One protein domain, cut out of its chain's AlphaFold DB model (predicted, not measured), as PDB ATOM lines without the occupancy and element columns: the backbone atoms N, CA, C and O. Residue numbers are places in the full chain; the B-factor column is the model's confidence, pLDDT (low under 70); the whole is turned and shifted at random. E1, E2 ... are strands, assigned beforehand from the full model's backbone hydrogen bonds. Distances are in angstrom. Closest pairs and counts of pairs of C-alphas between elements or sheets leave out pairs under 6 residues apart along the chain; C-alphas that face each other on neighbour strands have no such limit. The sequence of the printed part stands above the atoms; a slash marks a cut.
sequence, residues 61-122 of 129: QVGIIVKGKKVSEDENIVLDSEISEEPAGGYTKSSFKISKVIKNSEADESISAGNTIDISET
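AT A GLANCE: This is residues 61 to 122 of the 129 residues of an uncharacterized protein of Listeria cornellensis FSL F6-0969 (UniProt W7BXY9). This is one twisted sheet: a long hairpin, E1 and E2, folds over sharply near its open end, and a short strand, E3, runs beside part of E2. The 62 printed residues have no named helix and three strands, E1, E2, E3, in that order along the chain and across the antiparallel sheet; the class is all strand. The whole is loose, radius of gyration of the C-alphas 15.0 A, and elongated, 43 by 26 by 15 A.

HOW THE PARTS SIT: Look first at inner strand E2, residues 87 to 104, between edge strands E1, residues 64 to 80, and E3, residues 116 to 121: a meander, each strand the antiparallel neighbour of the one before. In hairpin E1 and E2, at 166 degrees, C-alphas 70 and 96 face each other at 4.3 A, and N 77 and O 91, 2.8 A, are within hydrogen-bond range. E1 bends by 118 degrees at Lys 67, E2 by 114 degrees at Val 101. In hairpin E2 and E3, at 142 degrees, C-alphas 97 and 116 face each other at 4.3 A, and N 94 and O 119, 2.9 A, are within hydrogen-bond range.

IN THESE COORDINATES: Find C-alpha 64 at (185.346, 210.684, 127.091), where E1 begins, 30.5 A long. E2 is 34.3 A long; E3, 15.4 A, ends at C-alpha 121, (186.152, 222.287, 116.909).

THE WHOLE: The C-alphas farthest apart, Ile 83 and Ala 113, are 44.5 A apart. The printed part has no cut; the link E2 to E3 is long, 11 residues. No printed residue is under 70 in pLDDT.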
ATOM      1  N   GLN A  61     178.464 205.711 123.033       93.00
ATOM      2  CA  GLN A  61     179.623 205.386 122.195       93.00
ATOM      3  C   GLN A  61     180.895 206.196 122.494       93.00
ATOM      4  O   GLN A  61     181.988 205.650 122.373       93.00
ATOM      5  N   VAL A  62     180.801 207.465 122.908       92.31
ATOM      6  CA  VAL A  62     182.001 208.297 123.143       92.31
ATOM      7  C   VAL A  62     182.816 207.798 124.339       92.31
ATOM      8  O   VAL A  62     182.246 207.463 125.378       92.31
ATOM      9  N   GLY A  63     184.146 207.767 124.229       93.12
ATOM     10  CA  GLY A  63     185.028 207.298 125.309       93.12
ATOM     11  C   GLY A  63     185.188 208.295 126.463       93.12
ATOM     12  O   GLY A  63     185.299 207.915 127.633       93.12
ATOM     13  N   ILE A  64     185.120 209.589 126.148       94.19
ATOM     14  CA  ILE A  64     185.346 210.684 127.091       94.19
ATOM     15  C   ILE A  64     184.126 211.608 127.117       94.19
ATOM     16  O   ILE A  64     183.612 212.029 126.085       94.19
ATOM     17  N   ILE A  65     183.657 211.938 128.323       93.94
ATOM     18  CA  ILE A  65     182.618 212.945 128.553       93.94
ATOM     19  C   ILE A  65     183.077 213.832 129.701       93.94
ATOM     20  O   ILE A  65     183.213 213.371 130.839       93.94
ATOM     21  N   VAL A  66     183.247 215.121 129.427       95.31
ATOM     22  CA  VAL A  66     183.647 216.128 130.414       95.31
ATOM     23  C   VAL A  66     182.690 217.317 130.414       95.31
ATOM     24  O   VAL A  66     182.005 217.599 129.435       95.31
ATOM     25  N   LYS A  67     182.631 218.023 131.543       94.81
ATOM     26  CA  LYS A  67     182.088 219.380 131.639       94.81
ATOM     27  C   LYS A  67     183.236 220.333 131.888       94.81
ATOM     28  O   LYS A  67     184.198 219.988 132.573       94.81
ATOM     29  N   GLY A  68     183.101 221.545 131.385       95.31
ATOM     30  CA  GLY A  68     184.133 222.554 131.489       95.31
ATOM     31  C   GLY A  68     183.734 223.814 130.752       95.31
ATOM     32  O   GLY A  68     182.551 224.035 130.482       95.31
ATOM     33  N   LYS A  69     184.730 224.638 130.453       95.75
ATOM     34  CA  LYS A  69     184.564 225.844 129.650       95.75
ATOM     35  C   LYS A  69     185.755 226.011 128.720       95.75
ATOM     36  O   LYS A  69     186.888 225.753 129.128       95.75
ATOM     37  N   LYS A  70     185.491 226.503 127.510       94.94
ATOM     38  CA  LYS A  70     186.535 227.041 126.640       94.94
ATOM     39  C   LYS A  70     187.206 228.220 127.350       94.94
ATOM     40  O   LYS A  70     186.516 229.037 127.967       94.94
ATOM     41  N   VAL A  71     188.535 228.252 127.342       96.44
ATOM     42  CA  VAL A  71     189.336 229.314 127.972       96.44
ATOM     43  C   VAL A  71     190.079 230.167 126.950       96.44
ATOM     44  O   VAL A  71     190.285 231.348 127.224       96.44
ATOM     45  N   SER A  72     190.397 229.617 125.778       94.00
ATOM     46  CA  SER A  72     190.924 230.355 124.629       94.00
ATOM     47  C   SER A  72     190.570 229.656 123.318       94.00
ATOM     48  O   SER A  72     190.295 228.457 123.295       94.00
ATOM     49  N   GLU A  73     190.550 230.442 122.244       91.94
ATOM     50  CA  GLU A  73     190.653 229.970 120.863       91.94
ATOM     51  C   GLU A  73     192.077 230.281 120.418       91.94
ATOM     52  O   GLU A  73     192.495 231.442 120.449       91.94
ATOM     53  N   ASP A  74     192.835 229.245 120.085       87.88
ATOM     54  CA  ASP A  74     194.283 229.342 119.934       87.88
ATOM     55  C   ASP A  74     194.665 229.533 118.462       87.88
ATOM     56  O   ASP A  74     195.446 230.425 118.126       87.88
ATOM     57  N   GLU A  75     194.083 228.734 117.561       89.81
ATOM     58  CA  GLU A  75     194.449 228.732 116.143       89.81
ATOM     59  C   GLU A  75     193.296 228.252 115.249       89.81
ATOM     60  O   GLU A  75     192.718 227.196 115.493       89.81
ATOM     61  N   ASN A  76     193.016 228.980 114.160       88.88
ATOM     62  CA  ASN A  76     192.137 228.499 113.089       88.88
ATOM     63  C   ASN A  76     192.992 227.858 112.000       88.88
ATOM     64  O   ASN A  76     193.838 228.529 111.405       88.88
ATOM     65  N   ILE A  77     192.733 226.591 111.703       88.31
ATOM     66  CA  ILE A  77     193.408 225.850 110.643       88.31
ATOM     67  C   ILE A  77     192.435 225.714 109.483       88.31
ATOM     68  O   ILE A  77     191.395 225.070 109.608       88.31
ATOM     69  N   VAL A  78     192.784 226.334 108.359       87.94
ATOM     70  CA  VAL A  78     192.035 226.256 107.104       87.94
ATOM     71  C   VAL A  78     192.773 225.304 106.172       87.94
ATOM     72  O   VAL A  78     193.991 225.387 106.023       87.94
ATOM     73  N   LEU A  79     192.033 224.370 105.589       86.75
ATOM     74  CA  LEU A  79     192.520 223.423 104.599       86.75
ATOM     75  C   LEU A  79     192.047 223.908 103.232       86.75
ATOM     76  O   LEU A  79     190.853 223.865 102.935       86.75
ATOM     77  N   ASP A  80     192.983 224.388 102.424       85.25
ATOM     78  CA  ASP A  80     192.697 224.889 101.083       85.25
ATOM     79  C   ASP A  80     192.498 223.731 100.092       85.25
ATOM     80  O   ASP A  80     193.090 222.656 100.223       85.25
ATOM     81  N   SER A  81     191.642 223.946  99.095       82.94
ATOM     82  CA  SER A  81     191.442 223.010  97.988       82.94
ATOM     83  C   SER A  81     192.625 223.043  97.014       82.94
ATOM     84  O   SER A  81     193.136 224.104  96.671       82.94
ATOM     85  N   GLU A  82     193.039 221.879  96.504       84.75
ATOM     86  CA  GLU A  82     194.059 221.793  95.442       84.75
ATOM     87  C   GLU A  82     193.501 222.135  94.045       84.75
ATOM     88  O   GLU A  82     194.261 222.301  93.093       84.75
ATOM     89  N   ILE A  83     192.171 222.214  93.904       86.25
ATOM     90  CA  ILE A  83     191.466 222.370  92.617       86.25
ATOM     91  C   ILE A  83     190.774 223.742  92.512       86.25
ATOM     92  O   ILE A  83     190.527 224.228  91.407       86.25
ATOM     93  N   SER A  84     190.463 224.384  93.640       81.94
ATOM     94  CA  SER A  84     189.771 225.677  93.710       81.94
ATOM     95  C   SER A  84     190.442 226.621  94.708       81.94
ATOM     96  O   SER A  84     191.069 226.183  95.661       81.94
ATOM     97  N   GLU A  85     190.250 227.932  94.543       78.75
ATOM     98  CA  GLU A  85     190.673 228.953  95.524       78.75
ATOM     99  C   GLU A  85     189.695 229.073  96.718       78.75
ATOM    100  O   GLU A  85     189.549 230.132  97.341       78.75
ATOM    101  N   GLU A  86     188.950 228.007  97.007       81.12
ATOM    102  CA  GLU A  86     187.998 227.952  98.114       81.12
ATOM    103  C   GLU A  86     188.489 226.996  99.208       81.12
ATOM    104  O   GLU A  86     189.092 225.966  98.891       81.12
ATOM    105  N   PRO A  87     188.213 227.302 100.490       80.62
ATOM    106  CA  PRO A  87     188.492 226.381 101.583       80.62
ATOM    107  C   PRO A  87     187.779 225.042 101.372       80.62
ATOM    108  O   PRO A  87     186.560 224.998 101.206       80.62
ATOM    109  N   ALA A  88     188.528 223.942 101.422       85.44
ATOM    110  CA  ALA A  88     187.985 222.584 101.406       85.44
ATOM    111  C   ALA A  88     187.504 222.138 102.797       85.44
ATOM    112  O   ALA A  88     186.672 221.239 102.915       85.44
ATOM    113  N   GLY A  89     188.023 222.755 103.858       87.38
ATOM    114  CA  GLY A  89     187.638 222.466 105.232       87.38
ATOM    115  C   GLY A  89     188.498 223.215 106.240       87.38
ATOM    116  O   GLY A  89     189.272 224.102 105.888       87.38
ATOM    117  N   GLY A  90     188.365 222.848 107.508       89.81
ATOM    118  CA  GLY A  90     189.128 223.462 108.580       89.81
ATOM    119  C   GLY A  90     188.616 223.077 109.959       89.81
ATOM    120  O   GLY A  90     187.610 222.378 110.101       89.81
ATOM    121  N   TYR A  91     189.341 223.519 110.977       91.06
ATOM    122  CA  TYR A  91     188.967 223.376 112.378       91.06
ATOM    123  C   TYR A  91     189.637 224.464 113.217       91.06
ATOM    124  O   TYR A  91     190.672 225.015 112.840       91.06
ATOM    125  N   THR A  92     189.052 224.754 114.372       92.50
ATOM    126  CA  THR A  92     189.631 225.660 115.367       92.50
ATOM    127  C   THR A  92     190.212 224.843 116.507       92.50
ATOM    128  O   THR A  92     189.524 223.996 117.079       92.50
ATOM    129  N   LYS A  93     191.481 225.082 116.837       93.62
ATOM    130  CA  LYS A  93     192.092 224.598 118.074       93.62
ATOM    131  C   LYS A  93     191.737 225.548 119.204       93.62
ATOM    132  O   LYS A  93     191.956 226.756 119.094       93.62
ATOM    133  N   SER A  94     191.236 224.984 120.287       94.81
ATOM    134  CA  SER A  94     190.823 225.724 121.469       94.81
ATOM    135  C   SER A  94     191.319 225.032 122.725       94.81
ATOM    136  O   SER A  94     191.290 223.805 122.823       94.81
ATOM    137  N   SER A  95     191.663 225.816 123.737       96.00
ATOM    138  CA  SER A  95     191.959 225.300 125.066       96.00
ATOM    139  C   SER A  95     190.672 225.192 125.884       96.00
ATOM    140  O   SER A  95     189.890 226.144 126.011       96.00
ATOM    141  N   PHE A  96     190.450 224.036 126.503       96.50
ATOM    142  CA  PHE A  96     189.259 223.730 127.289       96.50
ATOM    143  C   PHE A  96     189.627 223.313 128.712       96.50
ATOM    144  O   PHE A  96     190.318 222.322 128.936       96.50
ATOM    145  N   LYS A  97     189.123 224.050 129.709       97.62
ATOM    146  CA  LYS A  97     189.354 223.737 131.122       97.62
ATOM    147  C   LYS A  97     188.269 222.817 131.663       97.62
ATOM    148  O   LYS A  97     187.103 223.216 131.762       97.62
ATOM    149  N   ILE A  98     188.665 221.622 132.088       98.00
ATOM    150  CA  ILE A  98     187.774 220.603 132.641       98.00
ATOM    151  C   ILE A  98     187.370 220.999 134.064       98.00
ATOM    152  O   ILE A  98     188.206 221.182 134.947       98.00
ATOM    153  N   SER A  99     186.066 221.100 134.313       97.62
ATOM    154  CA  SER A  99     185.497 221.279 135.653       97.62
ATOM    155  C   SER A  99     184.997 219.970 136.262       97.62
ATOM    156  O   SER A  99     184.991 219.829 137.483       97.62
ATOM    157  N   LYS A 100     184.582 219.003 135.434       96.81
ATOM    158  CA  LYS A 100     184.117 217.685 135.882       96.81
ATOM    159  C   LYS A 100     184.331 216.623 134.808       96.81
ATOM    160  O   LYS A 100     183.949 216.834 133.663       96.81
ATOM    161  N   VAL A 101     184.813 215.450 135.203       96.31
ATOM    162  CA  VAL A 101     184.834 214.251 134.353       96.31
ATOM    163  C   VAL A 101     183.574 213.424 134.627       96.31
ATOM    164  O   VAL A 101     183.225 213.185 135.783       96.31
ATOM    165  N   ILE A 102     182.847 213.048 133.575       95.06
ATOM    166  CA  ILE A 102     181.656 212.181 133.632       95.06
ATOM    167  C   ILE A 102     182.010 210.766 133.161       95.06
ATOM    168  O   ILE A 102     181.544 209.796 133.752       95.06
ATOM    169  N   LYS A 103     182.825 210.655 132.108       94.94
ATOM    170  CA  LYS A 103     183.302 209.395 131.528       94.94
ATOM    171  C   LYS A 103     184.740 209.589 131.046       94.94
ATOM    172  O   LYS A 103     185.038 210.621 130.450       94.94
ATOM    173  N   ASN A 104     185.599 208.615 131.322       95.56
ATOM    174  CA  ASN A 104     186.955 208.505 130.785       95.56
ATOM    175  C   ASN A 104     187.286 207.010 130.682       95.56
ATOM    176  O   ASN A 104     187.888 206.434 131.584       95.56
ATOM    177  N   SER A 105     186.784 206.350 129.636       94.38
ATOM    178  CA  SER A 105     187.031 204.915 129.426       94.38
ATOM    179  C   SER A 105     188.420 204.615 128.865       94.38
ATOM    180  O   SER A 105     188.813 203.455 128.833       94.38
ATOM    181  N   GLU A 106     189.143 205.640 128.422       92.56
ATOM    182  CA  GLU A 106     190.475 205.522 127.818       92.56
ATOM    183  C   GLU A 106     191.598 205.551 128.864       92.56
ATOM    184  O   GLU A 106     192.748 205.288 128.533       92.56
ATOM    185  N   ALA A 107     191.259 205.814 130.133       92.00
ATOM    186  CA  ALA A 107     192.205 205.932 131.243       92.00
ATOM    187  C   ALA A 107     193.311 206.978 130.998       92.00
ATOM    188  O   ALA A 107     194.418 206.855 131.515       92.00
ATOM    189  N   ASP A 108     192.993 208.030 130.241       93.75
ATOM    190  CA  ASP A 108     193.906 209.142 129.996       93.75
ATOM    191  C   ASP A 108     193.967 210.055 131.230       93.75
ATOM    192  O   ASP A 108     192.967 210.662 131.629       93.75
ATOM    193  N   GLU A 109     195.146 210.149 131.850       92.75
ATOM    194  CA  GLU A 109     195.397 210.965 133.043       92.75
ATOM    195  C   GLU A 109     195.259 212.474 132.778       92.75
ATOM    196  O   GLU A 109     194.965 213.251 133.695       92.75
ATOM    197  N   SER A 110     195.419 212.909 131.522       93.44
ATOM    198  CA  SER A 110     195.217 214.306 131.129       93.44
ATOM    199  C   SER A 110     193.752 214.735 131.288       93.44
ATOM    200  O   SER A 110     193.475 215.895 131.614       93.44
ATOM    201  N   ILE A 111     192.814 213.785 131.193       96.31
ATOM    202  CA  ILE A 111     191.373 213.986 131.361       96.31
ATOM    203  C   ILE A 111     191.012 213.924 132.851       96.31
ATOM    204  O   ILE A 111     190.410 212.970 133.352       96.31
ATOM    205  N   SER A 112     191.366 214.982 133.579       96.25
ATOM    206  CA  SER A 112     191.040 215.139 134.999       96.25
ATOM    207  C   SER A 112     190.503 216.539 135.315       96.25
ATOM    208  O   SER A 112     190.698 217.497 134.567       96.25
ATOM    209  N   ALA A 113     189.748 216.671 136.409       96.25
ATOM    210  CA  ALA A 113     189.175 217.959 136.794       96.25
ATOM    211  C   ALA A 113     190.277 218.950 137.200       96.25
ATOM    212  O   ALA A 113     191.135 218.636 138.017       96.25
ATOM    213  N   GLY A 114     190.216 220.169 136.666       95.12
ATOM    214  CA  GLY A 114     191.227 221.210 136.859       95.12
ATOM    215  C   GLY A 114     192.215 221.322 135.700       95.12
ATOM    216  O   GLY A 114     192.699 222.433 135.453       95.12
ATOM    217  N   ASN A 115     192.438 220.234 134.956       97.50
ATOM    218  CA  ASN A 115     193.304 220.230 133.783       97.50
ATOM    219  C   ASN A 115     192.711 221.056 132.638       97.50
ATOM    220  O   ASN A 115     191.494 221.248 132.525       97.50
ATOM    221  N   THR A 116     193.608 221.553 131.793       97.12
ATOM    222  CA  THR A 116     193.269 222.167 130.509       97.12
ATOM    223  C   THR A 116     193.729 221.221 129.414       97.12
ATOM    224  O   THR A 116     194.837 220.697 129.501       97.12
ATOM    225  N   ILE A 117     192.854 220.976 128.449       95.50
ATOM    226  CA  ILE A 117     193.102 220.110 127.299       95.50
ATOM    227  C   ILE A 117     192.899 220.904 126.018       95.50
ATOM    228  O   ILE A 117     192.095 221.841 125.996       95.50
ATOM    229  N   ASP A 118     193.570 220.481 124.959       94.69
ATOM    230  CA  ASP A 118     193.347 221.025 123.626       94.69
ATOM    231  C   ASP A 118     192.198 220.263 122.962       94.69
ATOM    232  O   ASP A 118     192.139 219.031 123.003       94.69
ATOM    233  N   ILE A 119     191.265 220.997 122.362       92.69
ATOM    234  CA  ILE A 119     190.154 220.446 121.588       92.69
ATOM    235  C   ILE A 119     190.179 221.008 120.169       92.69
ATOM    236  O   ILE A 119     190.565 222.156 119.951       92.69
ATOM    237  N   SER A 120     189.724 220.200 119.214       91.62
ATOM    238  CA  SER A 120     189.474 220.635 117.841       91.62
ATOM    239  C   SER A 120     187.974 220.779 117.621       91.62
ATOM    240  O   SER A 120     187.218 219.824 117.803       91.62
ATOM    241  N   GLU A 121     187.542 221.967 117.219       88.94
ATOM    242  CA  GLU A 121     186.152 222.287 116.909       88.94
ATOM    243  C   GLU A 121     185.990 222.395 115.386       88.94
ATOM    244  O   GLU A 121     186.722 223.135 114.733       88.94
ATOM    245  N   THR A 122     185.007 221.705 114.802       82.94
ATOM    246  CA  THR A 122     184.707 221.762 113.351       82.94
ATOM    247  C   THR A 122     184.147 223.123 112.901       82.94
ATOM    248  O   THR A 122     183.809 223.329 111.741       82.94
TER     249      THR A 122